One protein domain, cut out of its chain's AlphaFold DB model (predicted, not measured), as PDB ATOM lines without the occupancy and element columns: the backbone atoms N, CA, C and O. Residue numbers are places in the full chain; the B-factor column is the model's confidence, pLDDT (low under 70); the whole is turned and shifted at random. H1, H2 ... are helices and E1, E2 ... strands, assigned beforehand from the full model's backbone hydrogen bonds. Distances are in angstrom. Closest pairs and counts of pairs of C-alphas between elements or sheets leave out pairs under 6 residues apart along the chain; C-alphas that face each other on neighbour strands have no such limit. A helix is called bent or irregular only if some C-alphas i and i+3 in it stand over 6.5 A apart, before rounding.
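Overview. This is residues 2 to 216 of the 220 residues of an uncharacterized protein of Humibacillus xanthopallidus (UniProt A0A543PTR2). A five-stranded sheet has the long helix H2 crossing one of its faces, and beyond the sheet's E1 edge a group of helices gathers by H2, with H7, H8 and H9 packing on it and H6 packing on H7. The short helix H3 lies over the opposite face, while much of the sheet's E5 end is surrounded by long stretches with no named element. The printed part has 215 residues with nine named helices and five named strands, in the order H1 H2 E1 E2 E3 E4 H3 E5 H4 H5 H6 H7 H8 H9; the sheet's order is E1 E2 E3 E4 E5, all antiparallel. The class is mixed, helices and strands, with under half of the residues in named elements. The whole is compact, with a radius of gyration of the C-alphas of 17.5 A and spans of 51 by 37 by 32 A.

Along the chain. H1, residues 2 to 7, begins with C-alpha 2 at (11.381, 45.658, -9.455). H2, residues 11 to 28, is the longest helix at 25.7 A, from C-alpha 11 at (15.809, 55.552, -22.289). Then come E1, residues 39 to 42, 10.4 A; E2, residues 50 to 55, 16.7 A; E3, residues 61 to 66, 16.9 A; and E4, residues 70 to 76, 20.5 A. H3, residues 102 to 108, is irregular, with C-alphas 103 and 106 at 7.2 A. E5, residues 123 to 128, is 17.6 A long. H4, residues 150 to 153, and H5, residues 155 to 159, are short. H6, residues 162 to 172, is 15.0 A long; H7 is residues 179 to 186, H8 residues 193 to 199. H9, residues 205 to 214, is 14.2 A long and ends with C-alpha 214 at (33.974, 52.698, -38.409).

Arrangement. E1 to E4 form a meander, each strand the antiparallel neighbour of the one before. N 40 and O 53 of E1 and E2 are 2.9 A apart, within hydrogen-bond range, as are N 52 and O 64 of E2 and E3 at 2.9 A, N 63 and O 74 of E3 and E4 at 2.9 A, and N 73 and O 125 of E4 and E5 at 2.8 A. H2 is on the sheet at a height over the sheet of 8.7 A; the closest C-alphas of H2 and E1 are those of Ala 22 and Arg 40, 4.7 A. H3 is on the opposite face, its closest C-alpha to E4 being Phe 104 to Phe 72, 7.3 A. H1 only just is on the sheet and only grazes it with residues 4 to 5; H4 only grazes it with residues 150 to 153. H2 is the hub. With residues 16 to 24 alone it touches H7, Ala 20 to Tyr 186 at 5.4 A between C-alphas, a steep tilt of 53 degrees, opposite ways. With residues 23 to 27 alone it touches H9, C-alphas of Ala 27 and Val 208 at 6.3 A, a steep tilt of 43 degrees, opposite ways. It only just touches H8, with residues 27 to 28 alone, and H5, with residues 14 to 18 alone, each with 3 pairs of C-alphas within 8 A; the closest are Ala 27 and Leu 196, 6.5 A, and Leu 17 and Ile 157, 7.0 A. H6 and H7 touch, about perpendicular at 74 degrees, C-alphas of Pro 162 and Asn 183 at 5.4 A. Every O i to N i+4 pair is within hydrogen-bond range in H1, H2, H5, H6, H7, H8 and H9; H3 has 1 of 3, with 3 of 4 O i to N i+3 pairs, and H4 is too short for such a pair.

Size, cuts and confidence. The two C-alphas farthest apart are those of Thr 88 and Ala 194, 53.9 A. The printed part has no cut. The links E4 to H3, H3 to E5 and E5 to H4 are long. The mean pLDDT of the printed part is 93.6, and residue 2 alone is under 70.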
ATOM      1  N   ALA A   2      11.951  44.328  -9.761       67.69
ATOM      2  CA  ALA A   2      11.381  45.658  -9.455       67.69
ATOM      3  C   ALA A   2      12.483  46.701  -9.171       67.69
ATOM      4  O   ALA A   2      12.476  47.773  -9.770       67.69
ATOM      5  N   ASP A   3      13.485  46.312  -8.377       77.19
ATOM      6  CA  ASP A   3      14.647  47.147  -8.041       77.19
ATOM      7  C   ASP A   3      15.488  47.523  -9.276       77.19
ATOM      8  O   ASP A   3      15.990  48.643  -9.376       77.19
ATOM      9  N   LEU A   4      15.563  46.629 -10.275       84.25
ATOM     10  CA  LEU A   4      16.201  46.905 -11.567       84.25
ATOM     11  C   LEU A   4      15.525  48.089 -12.275       84.25
ATOM     12  O   LEU A   4      16.198  49.018 -12.717       84.25
ATOM     13  N   LEU A   5      14.191  48.076 -12.376       90.50
ATOM     14  CA  LEU A   5      13.448  49.104 -13.115       90.50
ATOM     15  C   LEU A   5      13.556  50.492 -12.478       90.50
ATOM     16  O   LEU A   5      13.497  51.488 -13.198       90.50
ATOM     17  N   GLU A   6      13.695  50.562 -11.152       88.69
ATOM     18  CA  GLU A   6      13.847  51.824 -10.417       88.69
ATOM     19  C   GLU A   6      15.225  52.464 -10.617       88.69
ATOM     20  O   GLU A   6      15.341  53.690 -10.580       88.69
ATOM     21  N   ARG A   7      16.254  51.645 -10.862       93.56
ATOM     22  CA  ARG A   7      17.639  52.084 -11.081       93.56
ATOM     23  C   ARG A   7      17.958  52.374 -12.545       93.56
ATOM     24  O   ARG A   7      18.904  53.102 -12.823       93.56
ATOM     25  N   LEU A   8      17.184  51.837 -13.491       95.12
ATOM     26  CA  LEU A   8      17.424  52.082 -14.912       95.12
ATOM     27  C   LEU A   8      17.312  53.584 -15.246       95.12
ATOM     28  O   LEU A   8      16.272  54.204 -14.984       95.12
ATOM     29  N   PRO A   9      18.324  54.176 -15.911       95.19
ATOM     30  CA  PRO A   9      18.254  55.563 -16.347       95.19
ATOM     31  C   PRO A   9      17.143  55.753 -17.387       95.19
ATOM     32  O   PRO A   9      16.599  54.797 -17.938       95.19
ATOM     33  N   SER A  10      16.788  57.002 -17.703       94.62
ATOM     34  CA  SER A  10      15.829  57.254 -18.792       94.62
ATOM     35  C   SER A  10      16.304  56.606 -20.108       94.62
ATOM     36  O   SER A  10      17.509  56.561 -20.345       94.62
ATOM     37  N   PRO A  11      15.412  56.172 -21.018       94.88
ATOM     38  CA  PRO A  11      15.809  55.552 -22.289       94.88
ATOM     39  C   PRO A  11      16.800  56.377 -23.126       94.88
ATOM     40  O   PRO A  11      17.690  55.821 -23.766       94.88
ATOM     41  N   HIS A  12      16.677  57.708 -23.088       93.50
ATOM     42  CA  HIS A  12      17.634  58.613 -23.725       93.50
ATOM     43  C   HIS A  12      19.015  58.523 -23.071       93.50
ATOM     44  O   HIS A  12      20.015  58.317 -23.756       93.50
ATOM     45  N   ARG A  13      19.059  58.630 -21.737       95.06
ATOM     46  CA  ARG A  13      20.302  58.547 -20.970       95.06
ATOM     47  C   ARG A  13      20.957  57.172 -21.094       95.06
ATOM     48  O   ARG A  13      22.166  57.104 -21.260       95.06
ATOM     49  N   LEU A  14      20.165  56.100 -21.104       96.75
ATOM     50  CA  LEU A  14      20.642  54.740 -21.342       96.75
ATOM     51  C   LEU A  14      21.391  54.641 -22.674       96.75
ATOM     52  O   LEU A  14      22.479  54.081 -22.723       96.75
ATOM     53  N   ARG A  15      20.848  55.241 -23.740       95.94
ATOM     54  CA  ARG A  15      21.509  55.271 -25.050       95.94
ATOM     55  C   ARG A  15      22.826  56.046 -25.017       95.94
ATOM     56  O   ARG A  15      23.810  55.581 -25.584       95.94
ATOM     57  N   GLU A  16      22.848  57.222 -24.389       96.00
ATOM     58  CA  GLU A  16      24.080  58.012 -24.229       96.00
ATOM     59  C   GLU A  16      25.146  57.242 -23.451       96.00
ATOM     60  O   GLU A  16      26.312  57.251 -23.841       96.00
ATOM     61  N   LEU A  17      24.737  56.546 -22.391       97.25
ATOM     62  CA  LEU A  17      25.616  55.736 -21.560       97.25
ATOM     63  C   LEU A  17      26.161  54.526 -22.323       97.25
ATOM     64  O   LEU A  17      27.362  54.285 -22.288       97.25
ATOM     65  N   SER A  18      25.326  53.821 -23.092       97.88
ATOM     66  CA  SER A  18      25.785  52.729 -23.960       97.88
ATOM     67  C   SER A  18      26.829  53.189 -24.982       97.88
ATOM     68  O   SER A  18      27.808  52.487 -25.220       97.88
ATOM     69  N   ILE A  19      26.651  54.380 -25.564       97.25
ATOM     70  CA  ILE A  19      27.643  54.974 -26.472       97.25
ATOM     71  C   ILE A  19      28.922  55.337 -25.710       97.25
ATOM     72  O   ILE A  19      30.014  55.061 -26.198       97.25
ATOM     73  N   ALA A  20      28.804  55.940 -24.525       97.62
ATOM     74  CA  ALA A  20      29.956  56.309 -23.709       97.62
ATOM     75  C   ALA A  20      30.800  55.084 -23.326       97.62
ATOM     76  O   ALA A  20      32.017  55.135 -23.470       97.62
ATOM     77  N   LEU A  21      30.166  53.985 -22.908       97.75
ATOM     78  CA  LEU A  21      30.850  52.731 -22.582       97.75
ATOM     79  C   LEU A  21      31.596  52.158 -23.794       97.75
ATOM     80  O   LEU A  21      32.766  51.821 -23.667       97.75
ATOM     81  N   ALA A  22      30.974  52.143 -24.977       97.31
ATOM     82  CA  ALA A  22      31.635  51.692 -26.205       97.31
ATOM     83  C   ALA A  22      32.817  52.595 -26.618       97.31
ATOM     84  O   ALA A  22      33.840  52.104 -27.083       97.31
ATOM     85  N   ILE A  23      32.705  53.918 -26.439       97.31
ATOM     86  CA  ILE A  23      33.820  54.848 -26.702       97.31
ATOM     87  C   ILE A  23      34.975  54.598 -25.733       97.31
ATOM     88  O   ILE A  23      36.135  54.630 -26.143       97.31
ATOM     89  N   LEU A  24      34.662  54.391 -24.454       97.62
ATOM     90  CA  LEU A  24      35.668  54.147 -23.431       97.62
ATOM     91  C   LEU A  24      36.379  52.815 -23.660       97.62
ATOM     92  O   LEU A  24      37.596  52.796 -23.581       97.62
ATOM     93  N   ASP A  25      35.661  51.752 -24.015       97.31
ATOM     94  CA  ASP A  25      36.254  50.457 -24.375       97.31
ATOM     95  C   ASP A  25      37.304  50.608 -25.491       97.31
ATOM     96  O   ASP A  25      38.473  50.286 -25.293       97.31
ATOM     97  N   VAL A  26      36.944  51.264 -26.603       96.69
ATOM     98  CA  VAL A  26      37.879  51.546 -27.713       96.69
ATOM     99  C   VAL A  26      39.082  52.382 -27.270       96.69
ATOM    100  O   VAL A  26      40.192  52.184 -27.765       96.69
ATOM    101  N   ALA A  27      38.882  53.342 -26.366       96.81
ATOM    102  CA  ALA A  27      39.969  54.170 -25.849       96.81
ATOM    103  C   ALA A  27      40.910  53.393 -24.912       96.81
ATOM    104  O   ALA A  27      42.113  53.670 -24.896       96.81
ATOM    105  N   MET A  28      40.379  52.446 -24.135       96.75
ATOM    106  CA  MET A  28      41.148  51.662 -23.172       96.75
ATOM    107  C   MET A  28      41.904  50.505 -23.832       96.75
ATOM    108  O   MET A  28      43.044  50.276 -23.442       96.75
ATOM    109  N   SER A  29      41.344  49.865 -24.864       95.19
ATOM    110  CA  SER A  29      41.991  48.764 -25.594       95.19
ATOM    111  C   SER A  29      41.934  48.938 -27.126       95.19
ATOM    112  O   SER A  29      41.227  48.230 -27.854       95.19
ATOM    113  N   PRO A  30      42.658  49.923 -27.686       94.50
ATOM    114  CA  PRO A  30      42.651  50.193 -29.127       94.50
ATOM    115  C   PRO A  30      43.267  49.081 -29.994       94.50
ATOM    116  O   PRO A  30      43.137  49.128 -31.219       94.50
ATOM    117  N   GLU A  31      43.976  48.128 -29.401       92.81
ATOM    118  CA  GLU A  31      44.607  46.979 -30.051       92.81
ATOM    119  C   GLU A  31      43.719  45.733 -30.139       92.81
ATOM    120  O   GLU A  31      44.036  44.847 -30.936       92.81
ATOM    121  N   ASP A  32      42.636  45.674 -29.359       91.69
ATOM    122  CA  ASP A  32      41.728  44.526 -29.331       91.69
ATOM    123  C   ASP A  32      40.985  44.355 -30.659       91.69
ATOM    124  O   ASP A  32      40.674  45.325 -31.365       91.69
ATOM    125  N   ASP A  33      40.655  43.101 -30.978       89.38
ATOM    126  CA  ASP A  33      39.748  42.803 -32.079       89.38
ATOM    127  C   ASP A  33      38.363  43.406 -31.767       89.38
ATOM    128  O   ASP A  33      37.845  43.211 -30.663       89.38
ATOM    129  N   PRO A  34      37.733  44.142 -32.701       86.38
ATOM    130  CA  PRO A  34      36.381  44.665 -32.518       86.38
ATOM    131  C   PRO A  34      35.340  43.633 -32.058       86.38
ATOM    132  O   PRO A  34      34.381  44.012 -31.379       86.38
ATOM    133  N   ASP A  35      35.506  42.358 -32.421       86.31
ATOM    134  CA  ASP A  35      34.578  41.293 -32.035       86.31
ATOM    135  C   ASP A  35      34.747  40.832 -30.577       86.31
ATOM    136  O   ASP A  35      33.769  40.349 -30.000       86.31
ATOM    137  N   ASP A  36      35.917  41.066 -29.972       89.38
ATOM    138  CA  ASP A  36      36.278  40.655 -28.605       89.38
ATOM    139  C   ASP A  36      36.068  41.774 -27.559       89.38
ATOM    140  O   ASP A  36      36.364  41.602 -26.377       89.38
ATOM    141  N   ARG A  37      35.551  42.936 -27.981       93.00
ATOM    142  CA  ARG A  37      35.338  44.100 -27.106       93.00
ATOM    143  C   ARG A  37      34.281  43.854 -26.039       93.00
ATOM    144  O   ARG A  37      33.190  43.359 -26.338       93.00
ATOM    145  N   TYR A  38      34.559  44.342 -24.829       96.62
ATOM    146  CA  TYR A  38      33.664  44.195 -23.688       96.62
ATOM    147  C   TYR A  38      32.386  45.007 -23.888       96.62
ATOM    148  O   TYR A  38      31.299  44.494 -23.652       96.62
ATOM    149  N   PHE A  39      32.482  46.250 -24.370       97.38
ATOM    150  CA  PHE A  39      31.333  47.094 -24.715       97.38
ATOM    151  C   PHE A  39      31.339  47.500 -26.185       97.38
ATOM    152  O   PHE A  39      32.323  48.018 -26.712       97.38
ATOM    153  N   ARG A  40      30.184  47.367 -26.845       96.06
ATOM    154  CA  ARG A  40      29.998  47.788 -28.242       96.06
ATOM    155  C   ARG A  40      28.707  48.561 -28.435       96.06
ATOM    156  O   ARG A  40      27.731  48.388 -27.699       96.06
ATOM    157  N   PHE A  41      28.703  49.396 -29.467       96.25
ATOM    158  CA  PHE A  41      27.516  50.097 -29.927       96.25
ATOM    159  C   PHE A  41      27.477  50.117 -31.454       96.25
ATOM    160  O   PHE A  41      28.275  50.804 -32.091       96.25
ATOM    161  N   ASP A  42      26.501  49.415 -32.016       94.75
ATOM    162  CA  ASP A  42      26.188  49.415 -33.436       94.75
ATOM    163  C   ASP A  42      25.107  50.473 -33.721       94.75
ATOM    164  O   ASP A  42      24.002  50.413 -33.157       94.75
ATOM    165  N   PRO A  43      25.379  51.471 -34.585       92.19
ATOM    166  CA  PRO A  43      24.381  52.444 -35.011       92.19
ATOM    167  C   PRO A  43      23.181  51.798 -35.703       92.19
ATOM    168  O   PRO A  43      23.201  50.630 -36.075       92.19
ATOM    169  N   ARG A  44      22.132  52.603 -35.926       90.00
ATOM    170  CA  ARG A  44      20.915  52.130 -36.595       90.00
ATOM    171  C   ARG A  44      21.247  51.501 -37.947       90.00
ATOM    172  O   ARG A  44      21.779  52.179 -38.827       90.00
ATOM    173  N   ASP A  45      20.872  50.241 -38.104       85.31
ATOM    174  CA  ASP A  45      20.958  49.520 -39.369       85.31
ATOM    175  C   ASP A  45      19.743  49.814 -40.276       85.31
ATOM    176  O   ASP A  45      18.900  50.672 -39.995       85.31
ATOM    177  N   SER A  46      19.630  49.087 -41.390       85.94
ATOM    178  CA  SER A  46      18.504  49.217 -42.324       85.94
ATOM    179  C   SER A  46      17.154  48.772 -41.746       85.94
ATOM    180  O   SER A  46      16.119  49.109 -42.322       85.94
ATOM    181  N   SER A  47      17.139  48.056 -40.616       83.88
ATOM    182  CA  SER A  47      15.925  47.719 -39.864       83.88
ATOM    183  C   SER A  47      15.492  48.839 -38.907       83.88
ATOM    184  O   SER A  47      14.397  48.787 -38.347       83.88
ATOM    185  N   GLY A  48      16.321  49.877 -38.745       87.94
ATOM    186  CA  GLY A  48      16.069  51.015 -37.861       87.94
ATOM    187  C   GLY A  48      16.474  50.772 -36.404       87.94
ATOM    188  O   GLY A  48      16.204  51.623 -35.549       87.94
ATOM    189  N   VAL A  49      17.136  49.650 -36.112       91.44
ATOM    190  CA  VAL A  49      17.555  49.257 -34.763       91.44
ATOM    191  C   VAL A  49      19.024  49.609 -34.564       91.44
ATOM    192  O   VAL A  49      19.867  49.207 -35.357       91.44
ATOM    193  N   ALA A  50      19.328  50.370 -33.512       95.19
ATOM    194  CA  ALA A  50      20.687  50.459 -32.975       95.19
ATOM    195  C   ALA A  50      20.832  49.451 -31.832       95.19
ATOM    196  O   ALA A  50      19.866  49.238 -31.093       95.19
ATOM    197  N   LEU A  51      22.010  48.859 -31.671       96.12
ATOM    198  CA  LEU A  51      22.248  47.795 -30.700       96.12
ATOM    199  C   LEU A  51      23.463  48.132 -29.841       96.12
ATOM    200  O   LEU A  51      24.564  48.287 -30.352       96.12
ATOM    201  N   ALA A  52      23.272  48.229 -28.530       97.81
ATOM    202  CA  ALA A  52      24.378  48.156 -27.586       97.81
ATOM    203  C   ALA A  52      24.563  46.708 -27.137       97.81
ATOM    204  O   ALA A  52      23.567  46.003 -26.952       97.81
ATOM    205  N   SER A  53      25.801  46.285 -26.909       97.81
ATOM    206  CA  SER A  53      26.096  44.978 -26.320       97.81
ATOM    207  C   SER A  53      27.188  45.069 -25.269       97.81
ATOM    208  O   SER A  53      28.088  45.902 -25.392       97.81
ATOM    209  N   MET A  54      27.133  44.152 -24.311       97.62
ATOM    210  CA  MET A  54      28.270  43.779 -23.482       97.62
ATOM    211  C   MET A  54      28.489  42.273 -23.557       97.62
ATOM    212  O   MET A  54      27.506  41.527 -23.587       97.62
ATOM    213  N   ASP A  55      29.746  41.853 -23.601       96.31
ATOM    214  CA  ASP A  55      30.155  40.452 -23.522       96.31
ATOM    215  C   ASP A  55      31.411  40.354 -22.652       96.31
ATOM    216  O   ASP A  55      32.422  40.986 -22.953       96.31
ATOM    217  N   ASN A  56      31.354  39.588 -21.561       94.25
ATOM    218  CA  ASN A  56      32.505  39.429 -20.672       94.25
ATOM    219  C   ASN A  56      33.493  38.341 -21.131       94.25
ATOM    220  O   ASN A  56      34.412  37.989 -20.387       94.25
ATOM    221  N   GLY A  57      33.270  37.737 -22.303       92.06
ATOM    222  CA  GLY A  57      34.088  36.652 -22.852       92.06
ATOM    223  C   GLY A  57      33.987  35.333 -22.077       92.06
ATOM    224  O   GLY A  57      34.636  34.352 -22.439       92.06
ATOM    225  N   SER A  58      33.173  35.287 -21.019       91.38
ATOM    226  CA  SER A  58      33.048  34.163 -20.084       91.38
ATOM    227  C   SER A  58      31.612  33.652 -19.950       91.38
ATOM    228  O   SER A  58      31.334  32.811 -19.104       91.38
ATOM    229  N   GLY A  59      30.708  34.102 -20.824       91.25
ATOM    230  CA  GLY A  59      29.345  33.585 -20.946       91.25
ATOM    231  C   GLY A  59      28.254  34.569 -20.539       91.25
ATOM    232  O   GLY A  59      27.111  34.371 -20.964       91.25
ATOM    233  N   ASP A  60      28.591  35.631 -19.801       95.94
ATOM    234  CA  ASP A  60      27.623  36.675 -19.478       95.94
ATOM    235  C   ASP A  60      27.624  37.758 -20.538       95.94
ATOM    236  O   ASP A  60      28.664  38.224 -21.008       95.94
ATOM    237  N   ARG A  61      26.418  38.159 -20.919       97.19
ATOM    238  CA  ARG A  61      26.225  39.142 -21.974       97.19
ATOM    239  C   ARG A  61      24.905  39.855 -21.823       97.19
ATOM    240  O   ARG A  61      23.903  39.255 -21.426       97.19
ATOM    241  N   TYR A  62      24.875  41.109 -22.237       98.31
ATOM    242  CA  TYR A  62      23.625  41.825 -22.424       98.31
ATOM    243  C   TYR A  62      23.553  42.486 -23.787       98.31
ATOM    244  O   TYR A  62      24.558  42.769 -24.438       98.31
ATOM    245  N   PHE A  63      22.327  42.801 -24.179       98.31
ATOM    246  CA  PHE A  63      22.036  43.598 -25.353       98.31
ATOM    247  C   PHE A  63      20.951  44.618 -25.042       98.31
ATOM    248  O   PHE A  63      20.049  44.363 -24.241       98.31
ATOM    249  N   ILE A  64      21.026  45.775 -25.696       98.12
ATOM    250  CA  ILE A  64      20.009  46.822 -25.612       98.12
ATOM    251  C   ILE A  64      19.717  47.330 -27.018       98.12
ATOM    252  O   ILE A  64      20.536  48.003 -27.644       98.12
ATOM    253  N   ALA A  65      18.533  46.998 -27.515       96.81
ATOM    254  CA  ALA A  65      18.024  47.434 -28.801       96.81
ATOM    255  C   ALA A  65      17.259  48.754 -28.655       96.81
ATOM    256  O   ALA A  65      16.325  48.868 -27.856       96.81
ATOM    257  N   PHE A  66      17.617  49.736 -29.478       94.94
ATOM    258  CA  PHE A  66      16.988  51.050 -29.539       94.94
ATOM    259  C   PHE A  66      16.306  51.246 -30.897       94.94
ATOM    260  O   PHE A  66      16.969  51.290 -31.936       94.94
ATOM    261  N   THR A  67      14.993  51.460 -30.901       91.00
ATOM    262  CA  THR A  67      14.230  51.926 -32.075       91.00
ATOM    263  C   THR A  67      13.960  53.433 -31.958       91.00
ATOM    264  O   THR A  67      14.629  54.113 -31.175       91.00
ATOM    265  N   GLU A  68      13.084  54.002 -32.788       86.19
ATOM    266  CA  GLU A  68      12.678  55.409 -32.672       86.19
ATOM    267  C   GLU A  68      11.959  55.679 -31.340       86.19
ATOM    268  O   GLU A  68      12.347  56.592 -30.615       86.19
ATOM    269  N   ASP A  69      11.008  54.815 -30.971       86.25
ATOM    270  CA  ASP A  69      10.113  55.031 -29.826       86.25
ATOM    271  C   ASP A  69      10.209  53.951 -28.744       86.25
ATOM    272  O   ASP A  69       9.530  54.036 -27.715       86.25
ATOM    273  N   THR A  70      11.001  52.900 -28.951       91.19
ATOM    274  CA  THR A  70      11.065  51.766 -28.027       91.19
ATOM    275  C   THR A  70      12.494  51.365 -27.696       91.19
ATOM    276  O   THR A  70      13.398  51.452 -28.527       91.19
ATOM    277  N   VAL A  71      12.687  50.892 -26.466       96.19
ATOM    278  CA  VAL A  71      13.941  50.285 -26.012       96.19
ATOM    279  C   VAL A  71      13.641  48.909 -25.446       96.19
ATOM    280  O   VAL A  71      12.667  48.762 -24.709       96.19
ATOM    281  N   PHE A  72      14.465  47.926 -25.790       97.19
ATOM    282  CA  PHE A  72      14.422  46.577 -25.238       97.19
ATOM    283  C   PHE A  72      15.819  46.164 -24.804       97.19
ATOM    284  O   PHE A  72      16.716  46.079 -25.637       97.19
ATOM    285  N   GLY A  73      15.994  45.929 -23.510       97.75
ATOM    286  CA  GLY A  73      17.206  45.363 -22.945       97.75
ATOM    287  C   GLY A  73      16.964  43.938 -22.476       97.75
ATOM    288  O   GLY A  73      15.909  43.630 -21.920       97.75
ATOM    289  N   TRP A  74      17.940  43.067 -22.687       97.94
ATOM    290  CA  TRP A  74      17.955  41.735 -22.099       97.94
ATOM    291  C   TRP A  74      19.377  41.331 -21.757       97.94
ATOM    292  O   TRP A  74      20.337  41.758 -22.396       97.94
ATOM    293  N   GLY A  75      19.490  40.518 -20.720       97.25
ATOM    294  CA  GLY A  75      20.749  40.030 -20.199       97.25
ATOM    295  C   GLY A  75      20.685  38.530 -19.994       97.25
ATOM    296  O   GLY A  75      19.620  37.995 -19.683       97.25
ATOM    297  N   PHE A  76      21.807  37.859 -20.189       97.38
ATOM    298  CA  PHE A  76      21.996  36.453 -19.889       97.38
ATOM    299  C   PHE A  76      23.181  36.323 -18.939       97.38
ATOM    300  O   PHE A  76      24.314  36.513 -19.370       97.38
ATOM    301  N   SER A  77      22.888  35.988 -17.683       95.75
ATOM    302  CA  SER A  77      23.889  35.664 -16.665       95.75
ATOM    303  C   SER A  77      23.924  34.147 -16.470       95.75
ATOM    304  O   SER A  77      22.951  33.537 -16.013       95.75
ATOM    305  N   HIS A  78      25.008  33.502 -16.894       91.56
ATOM    306  CA  HIS A  78      25.034  32.055 -17.112       91.56
ATOM    307  C   HIS A  78      25.115  31.235 -15.815       91.56
ATOM    308  O   HIS A  78      24.663  30.087 -15.790       91.56
ATOM    309  N   GLU A  79      25.629  31.816 -14.732       91.25
ATOM    310  CA  GLU A  79      25.757  31.149 -13.426       91.25
ATOM    311  C   GLU A  79      24.514  31.306 -12.536       91.25
ATOM    312  O   GLU A  79      24.428  30.701 -11.467       91.25
ATOM    313  N   TYR A  80      23.522  32.080 -12.983       93.38
ATOM    314  CA  TYR A  80      22.393  32.475 -12.149       93.38
ATOM    315  C   TYR A  80      21.195  31.506 -12.232       93.38
ATOM    316  O   TYR A  80      20.952  30.893 -13.279       93.38
ATOM    317  N   PRO A  81      20.388  31.376 -11.155       93.69
ATOM    318  CA  PRO A  81      19.282  30.415 -11.068       93.69
ATOM    319  C   PRO A  81      18.256  30.468 -12.209       93.69
ATOM    320  O   PRO A  81      17.668  29.443 -12.560       93.69
ATOM    321  N   MET A  82      18.014  31.649 -12.786       94.69
ATOM    322  CA  MET A  82      17.057  31.830 -13.882       94.69
ATOM    323  C   MET A  82      17.607  31.469 -15.271       94.69
ATOM    324  O   MET A  82      16.887  31.617 -16.263       94.69
ATOM    325  N   ASN A  83      18.840  30.960 -15.363       94.19
ATOM    326  CA  ASN A  83      19.441  30.474 -16.604       94.19
ATOM    327  C   ASN A  83      18.501  29.479 -17.337       94.19
ATOM    328  O   ASN A  83      18.080  28.481 -16.741       94.19
ATOM    329  N   PRO A  84      18.197  29.677 -18.642       95.25
ATOM    330  CA  PRO A  84      17.373  28.754 -19.429       95.25
ATOM    331  C   PRO A  84      17.817  27.283 -19.406       95.25
ATOM    332  O   PRO A  84      16.971  26.394 -19.527       95.25
ATOM    333  N   PHE A  85      19.114  27.007 -19.225       94.00
ATOM    334  CA  PHE A  85      19.668  25.652 -19.110       94.00
ATOM    335  C   PHE A  85      19.348  24.956 -17.782       94.00
ATOM    336  O   PHE A  85      19.448  23.734 -17.701       94.00
ATOM    337  N   ALA A  86      18.902  25.691 -16.759       92.38
ATOM    338  CA  ALA A  86      18.424  25.114 -15.502       92.38
ATOM    339  C   ALA A  86      17.034  24.454 -15.637       92.38
ATOM    340  O   ALA A  86      16.486  23.931 -14.664       92.38
ATOM    341  N   ARG A  87      16.435  24.483 -16.835       91.06
ATOM    342  CA  ARG A  87      15.093  23.968 -17.119       91.06
ATOM    343  C   ARG A  87      15.141  22.846 -18.156       91.06
ATOM    344  O   ARG A  87      15.939  22.873 -19.087       91.06
ATOM    345  N   THR A  88      14.233  21.878 -18.006       91.50
ATOM    346  CA  THR A  88      14.045  20.768 -18.955       91.50
ATOM    347  C   THR A  88      12.583  20.739 -19.422       91.50
ATOM    348  O   THR A  88      11.703  20.459 -18.602       91.50
ATOM    349  N   PRO A  89      12.293  21.003 -20.712       92.56
ATOM    350  CA  PRO A  89      13.244  21.386 -21.764       92.56
ATOM    351  C   PRO A  89      13.893  22.760 -21.507       92.56
ATOM    352  O   PRO A  89      13.344  23.555 -20.741       92.56
ATOM    353  N   VAL A  90      15.034  23.016 -22.162       95.44
ATOM    354  CA  VAL A  90      15.710  24.327 -22.148       95.44
ATOM    355  C   VAL A  90      14.712  25.380 -22.612       95.44
ATOM    356  O   VAL A  90      14.083  25.219 -23.658       95.44
ATOM    357  N   ALA A  91      14.497  26.406 -21.793       95.56
ATOM    358  CA  ALA A  91      13.510  27.439 -22.071       95.56
ATOM    359  C   ALA A  91      13.716  28.658 -21.171       95.56
ATOM    360  O   ALA A  91      13.977  28.512 -19.976       95.56
ATOM    361  N   VAL A  92      13.479  29.851 -21.722       96.25
ATOM    362  CA  VAL A  92      13.428  31.117 -20.971       96.25
ATOM    363  C   VAL A  92      12.542  30.982 -19.733       96.25
ATOM    364  O   VAL A  92      11.504  30.310 -19.779       96.25
ATOM    365  N   TRP A  93      12.935  31.619 -18.628       95.94
ATOM    366  CA  TRP A  93      12.166  31.578 -17.389       95.94
ATOM    367  C   TRP A  93      10.698  31.999 -17.607       95.94
ATOM    368  O   TRP A  93      10.438  32.995 -18.295       95.94
ATOM    369  N   PRO A  94       9.712  31.268 -17.048       95.25
ATOM    370  CA  PRO A  94       8.303  31.581 -17.251       95.25
ATOM    371  C   PRO A  94       7.969  33.019 -16.853       95.25
ATOM    372  O   PRO A  94       8.274  33.464 -15.748       95.25
ATOM    373  N   GLY A  95       7.318  33.736 -17.766       95.62
ATOM    374  CA  GLY A  95       6.888  35.110 -17.537       95.62
ATOM    375  C   GLY A  95       7.921  36.187 -17.872       95.62
ATOM    376  O   GLY A  95       7.517  37.340 -17.953       95.62
ATOM    377  N   LEU A  96       9.193  35.851 -18.149       96.00
ATOM    378  CA  LEU A  96      10.259  36.846 -18.399       96.00
ATOM    379  C   LEU A  96       9.942  37.805 -19.553       96.00
ATOM    380  O   LEU A  96      10.223  38.995 -19.470       96.00
ATOM    381  N   LEU A  97       9.320  37.282 -20.608       95.88
ATOM    382  CA  LEU A  97       8.931  38.044 -21.799       95.88
ATOM    383  C   LEU A  97       7.414  38.280 -21.879       95.88
ATOM    384  O   LEU A  97       6.896  38.642 -22.934       95.88
ATOM    385  N   HIS A  98       6.673  38.028 -20.795       95.56
ATOM    386  CA  HIS A  98       5.234  38.291 -20.769       95.56
ATOM    387  C   HIS A  98       4.981  39.792 -20.946       95.56
ATOM    388  O   HIS A  98       5.662  40.594 -20.321       95.56
ATOM    389  N   ASP A  99       4.023  40.160 -21.798       93.56
ATOM    390  CA  ASP A  99       3.714  41.550 -22.167       93.56
ATOM    391  C   ASP A  99       4.838  42.300 -22.912       93.56
ATOM    392  O   ASP A  99       4.738  43.513 -23.127       93.56
ATOM    393  N   MET A 100       5.886  41.594 -23.362       93.94
ATOM    394  CA  MET A 100       6.904  42.186 -24.229       93.94
ATOM    395  C   MET A 100       6.244  42.694 -25.527       93.94
ATOM    396  O   MET A 100       5.465  41.967 -26.151       93.94
ATOM    397  N   PRO A 101       6.558  43.920 -25.983       90.00
ATOM    398  CA  PRO A 101       5.999  44.459 -27.212       90.00
ATOM    399  C   PRO A 101       6.287  43.564 -28.419       90.00
ATOM    400  O   PRO A 101       7.437  43.200 -28.668       90.00
ATOM    401  N   ALA A 102       5.258  43.305 -29.234       88.88
ATOM    402  CA  ALA A 102       5.360  42.459 -30.428       88.88
ATOM    403  C   ALA A 102       6.458  42.914 -31.414       88.88
ATOM    404  O   ALA A 102       7.038  42.103 -32.134       88.88
ATOM    405  N   ALA A 103       6.788  44.212 -31.409       84.94
ATOM    406  CA  ALA A 103       7.865  44.795 -32.209       84.94
ATOM    407  C   ALA A 103       9.252  44.180 -31.931       84.94
ATOM    408  O   ALA A 103      10.120  44.242 -32.797       84.94
ATOM    409  N   PHE A 104       9.465  43.576 -30.756       86.94
ATOM    410  CA  PHE A 104      10.733  42.952 -30.372       86.94
ATOM    411  C   PHE A 104      10.753  41.434 -30.545       86.94
ATOM    412  O   PHE A 104      11.810  40.817 -30.417       86.94
ATOM    413  N   GLU A 105       9.629  40.810 -30.904       91.25
ATOM    414  CA  GLU A 105       9.611  39.374 -31.175       91.25
ATOM    415  C   GLU A 105      10.633  38.922 -32.234       91.25
ATOM    416  O   GLU A 105      11.212  37.849 -32.042       91.25
ATOM    417  N   PRO A 106      10.916  39.682 -33.316       91.94
ATOM    418  CA  PRO A 106      11.967  39.307 -34.257       91.94
ATOM    419  C   PRO A 106      13.337  39.131 -33.590       91.94
ATOM    420  O   PRO A 106      14.033  38.180 -33.926       91.94
ATOM    421  N   LEU A 107      13.690  39.966 -32.601       91.75
ATOM    422  CA  LEU A 107      14.955  39.841 -31.863       91.75
ATOM    423  C   LEU A 107      14.994  38.542 -31.053       91.75
ATOM    424  O   LEU A 107      15.989  37.831 -31.070       91.75
ATOM    425  N   THR A 108      13.887  38.156 -30.418       94.25
ATOM    426  CA  THR A 108      13.832  36.895 -29.650       94.25
ATOM    427  C   THR A 108      13.958  35.636 -30.516       94.25
ATOM    428  O   THR A 108      14.213  34.546 -30.001       94.25
ATOM    429  N   ARG A 109      13.770  35.777 -31.835       94.62
ATOM    430  CA  ARG A 109      13.885  34.709 -32.839       94.62
ATOM    431  C   ARG A 109      15.171  34.794 -33.660       94.62
ATOM    432  O   ARG A 109      15.397  33.942 -34.512       94.62
ATOM    433  N   ASP A 110      15.985  35.818 -33.433       94.12
ATOM    434  CA  ASP A 110      17.244  36.000 -34.138       94.12
ATOM    435  C   ASP A 110      18.269  34.981 -33.630       94.12
ATOM    436  O   ASP A 110      18.524  34.879 -32.429       94.12
ATOM    437  N   ALA A 111      18.874  34.237 -34.555       94.94
ATOM    438  CA  ALA A 111      19.848  33.196 -34.241       94.94
ATOM    439  C   ALA A 111      21.062  33.726 -33.458       94.94
ATOM    440  O   ALA A 111      21.665  32.971 -32.699       94.94
ATOM    441  N   ARG A 112      21.398  35.019 -33.586       92.38
ATOM    442  CA  ARG A 112      22.476  35.666 -32.814       92.38
ATOM    443  C   ARG A 112      22.225  35.638 -31.308       92.38
ATOM    444  O   ARG A 112      23.170  35.636 -30.527       92.38
ATOM    445  N   PHE A 113      20.957  35.623 -30.901       95.06
ATOM    446  CA  PHE A 113      20.544  35.712 -29.499       95.06
ATOM    447  C   PHE A 113      19.958  34.400 -28.977       95.06
ATOM    448  O   PHE A 113      19.392  34.361 -27.882       95.06
ATOM    449  N   GLN A 114      20.092  33.321 -29.750       95.31
ATOM    450  CA  GLN A 114      19.605  32.001 -29.392       95.31
ATOM    451  C   GLN A 114      20.740  31.003 -29.186       95.31
ATOM    452  O   GLN A 114      21.790  31.067 -29.819       95.31
ATOM    453  N   LEU A 115      20.492  30.030 -28.316       92.44
ATOM    454  CA  LEU A 115      21.289  28.819 -28.196       92.44
ATOM    455  C   LEU A 115      20.339  27.636 -28.006       92.44
ATOM    456  O   LEU A 115      19.410  27.712 -27.208       92.44
ATOM    457  N   ALA A 116      20.548  26.558 -28.770       89.50
ATOM    458  CA  ALA A 116      19.636  25.408 -28.809       89.50
ATOM    459  C   ALA A 116      18.157  25.824 -29.012       89.50
ATOM    460  O   ALA A 116      17.282  25.447 -28.233       89.50
ATOM    461  N   ASP A 117      17.907  26.661 -30.027       91.75
ATOM    462  CA  ASP A 117      16.588  27.213 -30.389       91.75
ATOM    463  C   ASP A 117      15.877  27.995 -29.263       91.75
ATOM    464  O   ASP A 117      14.669  28.237 -29.315       91.75
ATOM    465  N   THR A 118      16.621  28.410 -28.233       95.12
ATOM    466  CA  THR A 118      16.104  29.146 -27.076       95.12
ATOM    467  C   THR A 118      16.736  30.525 -27.006       95.12
ATOM    468  O   THR A 118      17.954  30.651 -27.044       95.12
ATOM    469  N   PHE A 119      15.911  31.564 -26.874       97.19
ATOM    470  CA  PHE A 119      16.390  32.919 -26.603       97.19
ATOM    471  C   PHE A 119      17.141  32.963 -25.272       97.19
ATOM    472  O   PHE A 119      16.624  32.510 -24.251       97.19
ATOM    473  N   MET A 120      18.356  33.501 -25.277       96.44
ATOM    474  CA  MET A 120      19.193  33.510 -24.085       96.44
ATOM    475  C   MET A 120      18.955  34.773 -23.269       96.44
ATOM    476  O   MET A 120      19.466  35.838 -23.604       96.44
ATOM    477  N   ALA A 121      18.170  34.634 -22.199       97.44
ATOM    478  CA  ALA A 121      17.927  35.703 -21.243       97.44
ATOM    479  C   ALA A 121      17.606  35.155 -19.844       97.44
ATOM    480  O   ALA A 121      16.805  34.226 -19.699       97.44
ATOM    481  N   THR A 122      18.206  35.774 -18.832       96.81
ATOM    482  CA  THR A 122      17.830  35.697 -17.414       96.81
ATOM    483  C   THR A 122      17.077  36.953 -16.979       96.81
ATOM    484  O   THR A 122      16.145  36.854 -16.187       96.81
ATOM    485  N   ALA A 123      17.388  38.106 -17.580       96.81
ATOM    486  CA  ALA A 123      16.743  39.389 -17.328       96.81
ATOM    487  C   ALA A 123      16.235  40.033 -18.625       96.81
ATOM    488  O   ALA A 123      16.833  39.876 -19.690       96.81
ATOM    489  N   ALA A 124      15.128  40.772 -18.542       97.19
ATOM    490  CA  ALA A 124      14.565  41.507 -19.670       97.19
ATOM    491  C   ALA A 124      13.784  42.737 -19.195       97.19
ATOM    492  O   ALA A 124      13.031  42.672 -18.219       97.19
ATOM    493  N   PHE A 125      13.923  43.849 -19.909       96.94
ATOM    494  CA  PHE A 125      13.201  45.088 -19.648       96.94
ATOM    495  C   PHE A 125      12.916  45.853 -20.942       96.94
ATOM    496  O   PHE A 125      13.642  45.747 -21.928       96.94
ATOM    497  N   TRP A 126      11.855  46.654 -20.960       96.75
ATOM    498  CA  TRP A 126      11.520  47.486 -22.115       96.75
ATOM    499  C   TRP A 126      10.851  48.798 -21.729       96.75
ATOM    500  O   TRP A 126      10.276  48.943 -20.654       96.75
ATOM    501  N   SER A 127      10.904  49.763 -22.639       95.12
ATOM    502  CA  SER A 127      10.185  51.032 -22.550       95.12
ATOM    503  C   SER A 127       9.546  51.347 -23.897       95.12
ATOM    504  O   SER A 127      10.165  51.158 -24.945       95.12
ATOM    505  N   GLN A 128       8.300  51.824 -23.870       90.69
ATOM    506  CA  GLN A 128       7.583  52.321 -25.046       90.69
ATOM    507  C   GLN A 128       7.253  53.806 -24.865       90.69
ATOM    508  O   GLN A 128       6.746  54.229 -23.821       90.69
ATOM    509  N   GLY A 129       7.553  54.610 -25.883       85.12
ATOM    510  CA  GLY A 129       7.365  56.062 -25.882       85.12
ATOM    511  C   GLY A 129       8.226  56.800 -24.853       85.12
ATOM    512  O   GLY A 129       7.875  57.906 -24.449       85.12
ATOM    513  N   GLY A 130       9.296  56.174 -24.354       78.00
ATOM    514  CA  GLY A 130      10.235  56.802 -23.425       78.00
ATOM    515  C   GLY A 130       9.705  57.049 -22.006       78.00
ATOM    516  O   GLY A 130      10.297  57.839 -21.275       78.00
ATOM    517  N   ARG A 131       8.573  56.447 -21.610       78.62
ATOM    518  CA  ARG A 131       7.820  56.889 -20.415       78.62
ATOM    519  C   ARG A 131       8.183  56.148 -19.134       78.62
ATOM    520  O   ARG A 131       8.376  56.785 -18.103       78.62
ATOM    521  N   ARG A 132       8.161  54.817 -19.169       90.56
ATOM    522  CA  ARG A 132       8.383  53.943 -18.009       90.56
ATOM    523  C   ARG A 132       9.065  52.668 -18.464       90.56
ATOM    524  O   ARG A 132       8.823  52.212 -19.581       90.56
ATOM    525  N   TRP A 133       9.871  52.108 -17.576       95.69
ATOM    526  CA  TRP A 133      10.408  50.771 -17.737       95.69
ATOM    527  C   TRP A 133       9.375  49.725 -17.323       95.69
ATOM    528  O   TRP A 133       8.590  49.922 -16.395       95.69
ATOM    529  N   HIS A 134       9.382  48.623 -18.051       95.19
ATOM    530  CA  HIS A 134       8.548  47.454 -17.866       95.19
ATOM    531  C   HIS A 134       9.443  46.219 -17.878       95.19
ATOM    532  O   HIS A 134      10.523  46.231 -18.460       95.19
ATOM    533  N   THR A 135       8.963  45.152 -17.263       95.38
ATOM    534  CA  THR A 135       9.561  43.820 -17.309       95.38
ATOM    535  C   THR A 135       8.435  42.796 -17.335       95.38
ATOM    536  O   THR A 135       7.269  43.142 -17.111       95.38
ATOM    537  N   GLY A 136       8.777  41.542 -17.610       93.69
ATOM    538  CA  GLY A 136       7.820  40.456 -17.616       93.69
ATOM    539  C   GLY A 136       7.237  40.165 -16.237       93.69
ATOM    540  O   GLY A 136       7.818  40.468 -15.194       93.69
ATOM    541  N   SER A 137       6.073  39.520 -16.228       91.75
ATOM    542  CA  SER A 137       5.442  39.019 -15.002       91.75
ATOM    543  C   SER A 137       6.147  37.749 -14.510       91.75
ATOM    544  O   SER A 137       5.645  36.637 -14.686       91.75
ATOM    545  N   VAL A 138       7.333  37.912 -13.929       90.50
ATOM    546  CA  VAL A 138       8.176  36.822 -13.422       90.50
ATOM    547  C   VAL A 138       7.794  36.454 -11.990       90.50
ATOM    548  O   VAL A 138       7.633  37.322 -11.135       90.50
ATOM    549  N   ILE A 139       7.719  35.152 -11.712       89.75
ATOM    550  CA  ILE A 139       7.783  34.624 -10.345       89.75
ATOM    551  C   ILE A 139       9.213  34.098 -10.149       89.75
ATOM    552  O   ILE A 139       9.537  33.063 -10.742       89.75
ATOM    553  N   PRO A 140      10.082  34.806  -9.403       86.38
ATOM    554  CA  PRO A 140      11.460  34.374  -9.191       86.38
ATOM    555  C   PRO A 140      11.519  33.122  -8.299       86.38
ATOM    556  O   PRO A 140      10.575  32.860  -7.540       86.38
ATOM    557  N   PRO A 141      12.607  32.335  -8.359       88.69
ATOM    558  CA  PRO A 141      12.833  31.266  -7.393       88.69
ATOM    559  C   PRO A 141      12.916  31.838  -5.968       88.69
ATOM    560  O   PRO A 141      13.402  32.943  -5.742       88.69
ATOM    561  N   ALA A 142      12.401  31.089  -4.992       86.12
ATOM    562  CA  ALA A 142      12.372  31.536  -3.604       86.12
ATOM    563  C   ALA A 142      13.760  31.451  -2.953       86.12
ATOM    564  O   ALA A 142      14.462  30.460  -3.132       86.12
ATOM    565  N   GLY A 143      14.093  32.438  -2.118       84.31
ATOM    566  CA  GLY A 143      15.298  32.418  -1.281       84.31
ATOM    567  C   GLY A 143      16.555  33.008  -1.920       84.31
ATOM    568  O   GLY A 143      17.560  33.104  -1.225       84.31
ATOM    569  N   GLU A 144      16.482  33.451  -3.175       82.50
ATOM    570  CA  GLU A 144      17.585  34.099  -3.893       82.50
ATOM    571  C   GLU A 144      17.255  35.587  -4.115       82.50
ATOM    572  O   GLU A 144      16.198  35.880  -4.683       82.50
ATOM    573  N   PRO A 145      18.088  36.533  -3.637       82.56
ATOM    574  CA  PRO A 145      17.807  37.966  -3.747       82.56
ATOM    575  C   PRO A 145      17.944  38.491  -5.184       82.56
ATOM    576  O   PRO A 145      17.100  39.275  -5.611       82.56
ATOM    577  N   ASP A 146      18.940  38.007  -5.931       88.50
ATOM    578  CA  ASP A 146      19.141  38.314  -7.352       88.50
ATOM    579  C   ASP A 146      19.266  37.011  -8.165       88.50
ATOM    580  O   ASP A 146      20.366  36.547  -8.456       88.50
ATOM    581  N   PRO A 147      18.147  36.343  -8.487       92.31
ATOM    582  CA  PRO A 147      18.180  35.073  -9.205       92.31
ATOM    583  C   PRO A 147      18.375  35.219 -10.719       92.31
ATOM    584  O   PRO A 147      18.523  34.201 -11.403       92.31
ATOM    585  N   ASP A 148      18.315  36.445 -11.247       93.38
ATOM    586  CA  ASP A 148      18.494  36.754 -12.668       93.38
ATOM    587  C   ASP A 148      19.876  37.345 -12.991       93.38
ATOM    588  O   ASP A 148      20.283  37.296 -14.157       93.38
ATOM    589  N   GLY A 149      20.609  37.815 -11.978       94.44
ATOM    590  CA  GLY A 149      21.961  38.355 -12.092       94.44
ATOM    591  C   GLY A 149      22.009  39.716 -12.767       94.44
ATOM    592  O   GLY A 149      23.057  40.108 -13.280       94.44
ATOM    593  N   ALA A 150      20.874  40.417 -12.853       94.06
ATOM    594  CA  ALA A 150      20.800  41.679 -13.569       94.06
ATOM    595  C   ALA A 150      21.558  42.805 -12.860       94.06
ATOM    596  O   ALA A 150      21.985  43.744 -13.531       94.06
ATOM    597  N   GLU A 151      21.709  42.759 -11.534       92.69
ATOM    598  CA  GLU A 151      22.368  43.851 -10.815       92.69
ATOM    599  C   GLU A 151      23.854  43.944 -11.147       92.69
ATOM    600  O   GLU A 151      24.348  45.044 -11.391       92.69
ATOM    601  N   GLU A 152      24.532  42.797 -11.196       92.56
ATOM    602  CA  GLU A 152      25.934  42.694 -11.596       92.56
ATOM    603  C   GLU A 152      26.083  42.913 -13.105       92.56
ATOM    604  O   GLU A 152      26.855  43.762 -13.545       92.56
ATOM    605  N   LEU A 153      25.264  42.227 -13.913       95.69
ATOM    606  CA  LEU A 153      25.368  42.277 -15.372       95.69
ATOM    607  C   LEU A 153      25.188  43.694 -15.943       95.69
ATOM    608  O   LEU A 153      25.823  44.055 -16.934       95.69
ATOM    609  N   PHE A 154      24.314  44.498 -15.335       96.25
ATOM    610  CA  PHE A 154      24.031  45.867 -15.763       96.25
ATOM    611  C   PHE A 154      24.634  46.928 -14.829       96.25
ATOM    612  O   PHE A 154      24.238  48.088 -14.931       96.25
ATOM    613  N   GLU A 155      25.582  46.591 -13.946       95.50
ATOM    614  CA  GLU A 155      26.071  47.488 -12.882       95.50
ATOM    615  C   GLU A 155      26.419  48.895 -13.397       95.50
ATOM    616  O   GLU A 155      25.879  49.890 -12.906       95.50
ATOM    617  N   LEU A 156      27.253  48.989 -14.442       96.62
ATOM    618  CA  LEU A 156      27.693  50.277 -14.999       96.62
ATOM    619  C   LEU A 156      26.545  51.106 -15.587       96.62
ATOM    620  O   LEU A 156      26.609  52.335 -15.605       96.62
ATOM    621  N   ILE A 157      25.488  50.442 -16.058       96.00
ATOM    622  CA  ILE A 157      24.276  51.095 -16.547       96.00
ATOM    623  C   ILE A 157      23.408  51.587 -15.389       96.00
ATOM    624  O   ILE A 157      22.850  52.681 -15.465       96.00
ATOM    625  N   LEU A 158      23.267  50.771 -14.346       94.81
ATOM    626  CA  LEU A 158      22.386  51.041 -13.212       94.81
ATOM    627  C   LEU A 158      22.952  52.093 -12.260       94.81
ATOM    628  O   LEU A 158      22.175  52.782 -11.605       94.81
ATOM    629  N   ASP A 159      24.276  52.204 -12.156       93.69
ATOM    630  CA  ASP A 159      24.926  53.206 -11.306       93.69
ATOM    631  C   ASP A 159      25.070  54.573 -12.011       93.69
ATOM    632  O   ASP A 159      25.120  55.598 -11.338       93.69
ATOM    633  N   ASP A 160      25.119  54.611 -13.356       94.31
ATOM    634  CA  ASP A 160      25.361  55.820 -14.184       94.31
ATOM    635  C   ASP A 160      26.474  56.718 -13.605       94.31
ATOM    636  O   ASP A 160      26.373  57.947 -13.519       94.31
ATOM    637  N   ASN A 161      27.553  56.075 -13.156       96.31
ATOM    638  CA  ASN A 161      28.611  56.699 -12.382       96.31
ATOM    639  C   ASN A 161      29.972  56.499 -13.067       96.31
ATOM    640  O   ASN A 161      30.480  55.372 -13.113       96.31
ATOM    641  N   PRO A 162      30.621  57.572 -13.554       96.56
ATOM    642  CA  PRO A 162      31.899  57.448 -14.250       96.56
ATOM    643  C   PRO A 162      33.012  56.877 -13.359       96.56
ATOM    644  O   PRO A 162      33.908  56.202 -13.860       96.56
ATOM    645  N   GLN A 163      32.958  57.072 -12.038       96.38
ATOM    646  CA  GLN A 163      33.938  56.488 -11.116       96.38
ATOM    647  C   GLN A 163      33.829  54.966 -11.024       96.38
ATOM    648  O   GLN A 163      34.815  54.306 -10.701       96.38
ATOM    649  N   THR A 164      32.643  54.404 -11.259       96.94
ATOM    650  CA  THR A 164      32.440  52.950 -11.276       96.94
ATOM    651  C   THR A 164      33.090  52.348 -12.513       96.94
ATOM    652  O   THR A 164      33.836  51.383 -12.380       96.94
ATOM    653  N   PHE A 165      32.980  53.011 -13.669       97.69
ATOM    654  CA  PHE A 165      33.778  52.642 -14.839       97.69
ATOM    655  C   PHE A 165      35.285  52.779 -14.594       97.69
ATOM    656  O   PHE A 165      36.032  51.889 -14.969       97.69
ATOM    657  N   ALA A 166      35.757  53.858 -13.961       97.31
ATOM    658  CA  ALA A 166      37.194  54.036 -13.725       97.31
ATOM    659  C   ALA A 166      37.802  52.912 -12.860       97.31
ATOM    660  O   ALA A 166      38.938  52.514 -13.100       97.31
ATOM    661  N   ARG A 167      37.039  52.386 -11.887       97.00
ATOM    662  CA  ARG A 167      37.433  51.201 -11.104       97.00
ATOM    663  C   ARG A 167      37.402  49.930 -11.947       97.00
ATOM    664  O   ARG A 167      38.395  49.221 -11.978       97.00
ATOM    665  N   PHE A 168      36.314  49.704 -12.685       96.56
ATOM    666  CA  PHE A 168      36.226  48.591 -13.635       96.56
ATOM    667  C   PHE A 168      37.413  48.584 -14.607       96.56
ATOM    668  O   PHE A 168      38.005  47.543 -14.848       96.56
ATOM    669  N   ALA A 169      37.799  49.746 -15.134       96.62
ATOM    670  CA  ALA A 169      38.902  49.867 -16.073       96.62
ATOM    671  C   ALA A 169      40.269  49.583 -15.433       96.62
ATOM    672  O   ALA A 169      41.121  48.974 -16.074       96.62
ATOM    673  N   GLU A 170      40.464  49.979 -14.171       96.12
ATOM    674  CA  GLU A 170      41.655  49.616 -13.398       96.12
ATOM    675  C   GLU A 170      41.762  48.096 -13.215       96.12
ATOM    676  O   GLU A 170      42.849  47.554 -13.381       96.12
ATOM    677  N   ASP A 171      40.642  47.421 -12.942       95.12
ATOM    678  CA  ASP A 171      40.603  45.973 -12.718       95.12
ATOM    679  C   ASP A 171      40.667  45.153 -14.024       95.12
ATOM    680  O   ASP A 171      41.269  44.081 -14.048       95.12
ATOM    681  N   TYR A 172      40.033  45.627 -15.103       94.69
ATOM    682  CA  TYR A 172      39.890  44.891 -16.366       94.69
ATOM    683  C   TYR A 172      40.983  45.216 -17.392       94.69
ATOM    684  O   TYR A 172      41.496  44.312 -18.046       94.69
ATOM    685  N   PHE A 173      41.350  46.493 -17.543       93.38
ATOM    686  CA  PHE A 173      42.354  46.947 -18.518       93.38
ATOM    687  C   PHE A 173      43.739  47.181 -17.896       93.38
ATOM    688  O   PHE A 173      44.636  47.659 -18.588       93.38
ATOM    689  N   ASP A 174      43.919  46.917 -16.594       93.06
ATOM    690  CA  ASP A 174      45.144  47.211 -15.829       93.06
ATOM    691  C   ASP A 174      45.586  48.696 -15.901       93.06
ATOM    692  O   ASP A 174      46.747  49.047 -15.655       93.06
ATOM    693  N   VAL A 175      44.663  49.604 -16.242       92.50
ATOM    694  CA  VAL A 175      44.917  51.042 -16.400       92.50
ATOM    695  C   VAL A 175      43.777  51.831 -15.774       92.50
ATOM    696  O   VAL A 175      42.633  51.749 -16.213       92.50
ATOM    697  N   ARG A 176      44.098  52.666 -14.781       94.81
ATOM    698  CA  ARG A 176      43.128  53.582 -14.175       94.81
ATOM    699  C   ARG A 176      43.066  54.908 -14.951       94.81
ATOM    700  O   ARG A 176      44.013  55.695 -14.845       94.81
ATOM    701  N   PRO A 177      41.977  55.198 -15.683       97.25
ATOM    702  CA  PRO A 177      41.818  56.471 -16.379       97.25
ATOM    703  C   PRO A 177      41.568  57.633 -15.405       97.25
ATOM    704  O   PRO A 177      41.094  57.439 -14.282       97.25
ATOM    705  N   ASP A 178      41.832  58.863 -15.849       97.69
ATOM    706  CA  ASP A 178      41.473  60.070 -15.099       97.69
ATOM    707  C   ASP A 178      39.946  60.242 -14.989       97.69
ATOM    708  O   ASP A 178      39.218  60.252 -15.988       97.69
ATOM    709  N   ASP A 179      39.456  60.452 -13.766       96.81
ATOM    710  CA  ASP A 179      38.029  60.617 -13.464       96.81
ATOM    711  C   ASP A 179      37.359  61.737 -14.284       96.81
ATOM    712  O   ASP A 179      36.194  61.617 -14.683       96.81
ATOM    713  N   ALA A 180      38.056  62.853 -14.531       97.25
ATOM    714  CA  ALA A 180      37.492  63.972 -15.278       97.25
ATOM    715  C   ALA A 180      37.382  63.648 -16.773       97.25
ATOM    716  O   ALA A 180      36.419  64.090 -17.412       97.25
ATOM    717  N   ALA A 181      38.311  62.857 -17.311       97.81
ATOM    718  CA  ALA A 181      38.256  62.344 -18.675       97.81
ATOM    719  C   ALA A 181      37.107  61.339 -18.858       97.81
ATOM    720  O   ALA A 181      36.306  61.499 -19.782       97.81
ATOM    721  N   VAL A 182      36.925  60.384 -17.937       97.88
ATOM    722  CA  VAL A 182      35.780  59.448 -17.986       97.88
ATOM    723  C   VAL A 182      34.453  60.209 -17.896       97.88
ATOM    724  O   VAL A 182      33.555  60.021 -18.719       97.88
ATOM    725  N   ASN A 183      34.339  61.150 -16.954       97.44
ATOM    726  CA  ASN A 183      33.149  61.991 -16.806       97.44
ATOM    727  C   ASN A 183      32.884  62.874 -18.042       97.44
ATOM    728  O   ASN A 183      31.730  63.180 -18.344       97.44
ATOM    729  N   ALA A 184      33.919  63.293 -18.779       97.06
ATOM    730  CA  ALA A 184      33.745  64.007 -20.041       97.06
ATOM    731  C   ALA A 184      33.034  63.131 -21.084       97.06
ATOM    732  O   ALA A 184      32.057  63.591 -21.684       97.06
ATOM    733  N   VAL A 185      33.457  61.873 -21.239       96.94
ATOM    734  CA  VAL A 185      32.846  60.918 -22.178       96.94
ATOM    735  C   VAL A 185      31.426  60.537 -21.744       96.94
ATOM    736  O   VAL A 185      30.509  60.567 -22.561       96.94
ATOM    737  N   TYR A 186      31.195  60.311 -20.444       96.56
ATOM    738  CA  TYR A 186      29.853  60.068 -19.884       96.56
ATOM    739  C   TYR A 186      28.872  61.217 -20.149       96.56
ATOM    740  O   TYR A 186      27.666  60.994 -20.237       96.56
ATOM    741  N   ARG A 187      29.367  62.453 -20.284       95.06
ATOM    742  CA  ARG A 187      28.579  63.646 -20.646       95.06
ATOM    743  C   ARG A 187      28.549  63.905 -22.154       95.06
ATOM    744  O   ARG A 187      28.290  65.033 -22.574       95.06
ATOM    745  N   SER A 188      28.849  62.880 -22.949       91.62
ATOM    746  CA  SER A 188      28.819  62.899 -24.411       91.62
ATOM    747  C   SER A 188      29.711  63.972 -25.038       91.62
ATOM    748  O   SER A 188      29.425  64.463 -26.131       91.62
ATOM    749  N   LYS A 189      30.808  64.351 -24.368       87.81
ATOM    750  CA  LYS A 189      31.845  65.144 -25.032       87.81
ATOM    751  C   LYS A 189      32.560  64.258 -26.058       87.81
ATOM    752  O   LYS A 189      32.917  63.134 -25.708       87.81
ATOM    753  N   PRO A 190      32.782  64.743 -27.294       88.00
ATOM    754  CA  PRO A 190      33.588  64.026 -28.272       88.00
ATOM    755  C   PRO A 190      34.968  63.691 -27.710       88.00
ATOM    756  O   PRO A 190      35.549  64.492 -26.977       88.00
ATOM    757  N   LEU A 191      35.482  62.518 -28.072       93.44
ATOM    758  CA  LEU A 191      36.837  62.128 -27.716       93.44
ATOM    759  C   LEU A 191      37.830  62.966 -28.532       93.44
ATOM    760  O   LEU A 191      37.777  62.961 -29.763       93.44
ATOM    761  N   ASP A 192      38.711  63.683 -27.839       94.50
ATOM    762  CA  ASP A 192      39.808  64.465 -28.412       94.50
ATOM    763  C   ASP A 192      41.170  63.918 -27.925       94.50
ATOM    764  O   ASP A 192      41.200  63.060 -27.033       94.50
ATOM    765  N   PRO A 193      42.312  64.374 -28.478       96.62
ATOM    766  CA  PRO A 193      43.622  63.858 -28.078       96.62
ATOM    767  C   PRO A 193      43.961  64.074 -26.598       96.62
ATOM    768  O   PRO A 193      44.689  63.271 -26.017       96.62
ATOM    769  N   ALA A 194      43.465  65.151 -25.980       96.81
ATOM    770  CA  ALA A 194      43.742  65.454 -24.580       96.81
ATOM    771  C   ALA A 194      42.934  64.545 -23.647       96.81
ATOM    772  O   ALA A 194      43.475  64.054 -22.657       96.81
ATOM    773  N   ILE A 195      41.668  64.283 -23.982       97.25
ATOM    774  CA  ILE A 195      40.828  63.317 -23.272       97.25
ATOM    775  C   ILE A 195      41.412  61.914 -23.441       97.25
ATOM    776  O   ILE A 195      41.571  61.224 -22.440       97.25
ATOM    777  N   LEU A 196      41.795  61.505 -24.658       97.50
ATOM    778  CA  LEU A 196      42.379  60.178 -24.874       97.50
ATOM    779  C   LEU A 196      43.658  59.982 -24.057       97.50
ATOM    780  O   LEU A 196      43.769  58.982 -23.364       97.50
ATOM    781  N   ALA A 197      44.582  60.945 -24.070       97.31
ATOM    782  CA  ALA A 197      45.816  60.840 -23.291       97.31
ATOM    783  C   ALA A 197      45.571  60.738 -21.772       97.31
ATOM    784  O   ALA A 197      46.390  60.159 -21.060       97.31
ATOM    785  N   ALA A 198      44.461  61.296 -21.277       97.69
ATOM    786  CA  ALA A 198      44.050  61.199 -19.877       97.69
ATOM    787  C   ALA A 198      43.301  59.890 -19.548       97.69
ATOM    788  O   ALA A 198      43.274  59.486 -18.386       97.69
ATOM    789  N   LEU A 199      42.706  59.227 -20.546       97.75
ATOM    790  CA  LEU A 199      42.110  57.894 -20.408       97.75
ATOM    791  C   LEU A 199      43.178  56.798 -20.508       97.75
ATOM    792  O   LEU A 199      43.316  55.979 -19.608       97.75
ATOM    793  N   ASN A 200      43.949  56.819 -21.595       97.06
ATOM    794  CA  ASN A 200      44.994  55.858 -21.908       97.06
ATOM    795  C   ASN A 200      46.180  56.583 -22.584       97.06
ATOM    796  O   ASN A 200      46.127  56.885 -23.780       97.06
ATOM    797  N   PRO A 201      47.281  56.854 -21.855       94.38
ATOM    798  CA  PRO A 201      48.429  57.592 -22.388       94.38
ATOM    799  C   PRO A 201      49.232  56.815 -23.445       94.38
ATOM    800  O   PRO A 201      50.114  57.393 -24.083       94.38
ATOM    801  N   HIS A 202      48.965  55.518 -23.619       93.12
ATOM    802  CA  HIS A 202      49.640  54.660 -24.592       93.12
ATOM    803  C   HIS A 202      48.856  54.498 -25.899       93.12
ATOM    804  O   HIS A 202      49.412  54.000 -26.878       93.12
ATOM    805  N   ALA A 203      47.598  54.944 -25.940       95.62
ATOM    806  CA  ALA A 203      46.745  54.830 -27.112       95.62
ATOM    807  C   ALA A 203      47.152  55.803 -28.233       95.62
ATOM    808  O   ALA A 203      47.426  56.984 -28.004       95.62
ATOM    809  N   ASP A 204      47.119  55.320 -29.478       96.00
ATOM    810  CA  ASP A 204      47.237  56.167 -30.667       96.00
ATOM    811  C   ASP A 204      45.876  56.783 -31.017       96.00
ATOM    812  O   ASP A 204      44.923  56.084 -31.373       96.00
ATOM    813  N   TYR A 205      45.805  58.116 -30.961       96.31
ATOM    814  CA  TYR A 205      44.603  58.875 -31.290       96.31
ATOM    815  C   TYR A 205      44.067  58.592 -32.689       96.31
ATOM    816  O   TYR A 205      42.854  58.512 -32.882       96.31
ATOM    817  N   GLU A 206      44.944  58.446 -33.676       95.75
ATOM    818  CA  GLU A 206      44.517  58.255 -35.060       95.75
ATOM    819  C   GLU A 206      43.899  56.870 -35.266       95.75
ATOM    820  O   GLU A 206      42.882  56.753 -35.957       95.75
ATOM    821  N   ASN A 207      44.442  55.851 -34.593       95.69
ATOM    822  CA  ASN A 207      43.860  54.512 -34.551       95.69
ATOM    823  C   ASN A 207      42.475  54.527 -33.879       95.69
ATOM    824  O   ASN A 207      41.484  54.128 -34.495       95.69
ATOM    825  N   VAL A 208      42.378  55.075 -32.663       96.44
ATOM    826  CA  VAL A 208      41.111  55.188 -31.917       96.44
ATOM    827  C   VAL A 208      40.058  55.940 -32.732       96.44
ATOM    828  O   VAL A 208      38.928  55.481 -32.897       96.44
ATOM    829  N   ARG A 209      40.429  57.080 -33.322       95.38
ATOM    830  CA  ARG A 209      39.526  57.885 -34.152       95.38
ATOM    831  C   ARG A 209      39.026  57.112 -35.371       95.38
ATOM    832  O   ARG A 209      37.863  57.268 -35.747       95.38
ATOM    833  N   ALA A 210      39.882  56.320 -36.015       94.31
ATOM    834  CA  ALA A 210      39.491  55.502 -37.159       94.31
ATOM    835  C   ALA A 210      38.476  54.419 -36.764       94.31
ATOM    836  O   ALA A 210      37.477  54.250 -37.465       94.31
ATOM    837  N   GLN A 211      38.681  53.757 -35.623       94.50
ATOM    838  CA  GLN A 211      37.763  52.742 -35.098       94.50
ATOM    839  C   GLN A 211      36.402  53.334 -34.728       94.50
ATOM    840  O   GLN A 211      35.372  52.858 -35.204       94.50
ATOM    841  N   LEU A 212      36.383  54.449 -33.990       93.44
ATOM    842  CA  LEU A 212      35.135  55.134 -33.642       93.44
ATOM    843  C   LEU A 212      34.345  55.545 -34.890       93.44
ATOM    844  O   LEU A 212      33.132  55.354 -34.943       93.44
ATOM    845  N   ARG A 213      35.023  56.026 -35.940       92.25
ATOM    846  CA  ARG A 213      34.375  56.330 -37.227       92.25
ATOM    847  C   ARG A 213      33.795  55.095 -37.908       92.25
ATOM    848  O   ARG A 213      32.715  55.201 -38.486       92.25
ATOM    849  N   ALA A 214      34.484  53.955 -37.860       90.06
ATOM    850  CA  ALA A 214      33.974  52.698 -38.409       90.06
ATOM    851  C   ALA A 214      32.698  52.240 -37.680       90.06
ATOM    852  O   ALA A 214      31.773  51.752 -38.321       90.06
ATOM    853  N   MET A 215      32.607  52.512 -36.377       87.56
ATOM    854  CA  MET A 215      31.414  52.294 -35.553       87.56
ATOM    855  C   MET A 215      30.349  53.391 -35.717       87.56
ATOM    856  O   MET A 215      29.365  53.406 -34.989       87.56
ATOM    857  N   GLY A 216      30.532  54.368 -36.616       86.25
ATOM    858  CA  GLY A 216      29.614  55.504 -36.775       86.25
ATOM    859  C   GLY A 216      29.526  56.427 -35.549       86.25
ATOM    860  O   GLY A 216      28.576  57.205 -35.427       86.25
TER     861      GLY A 216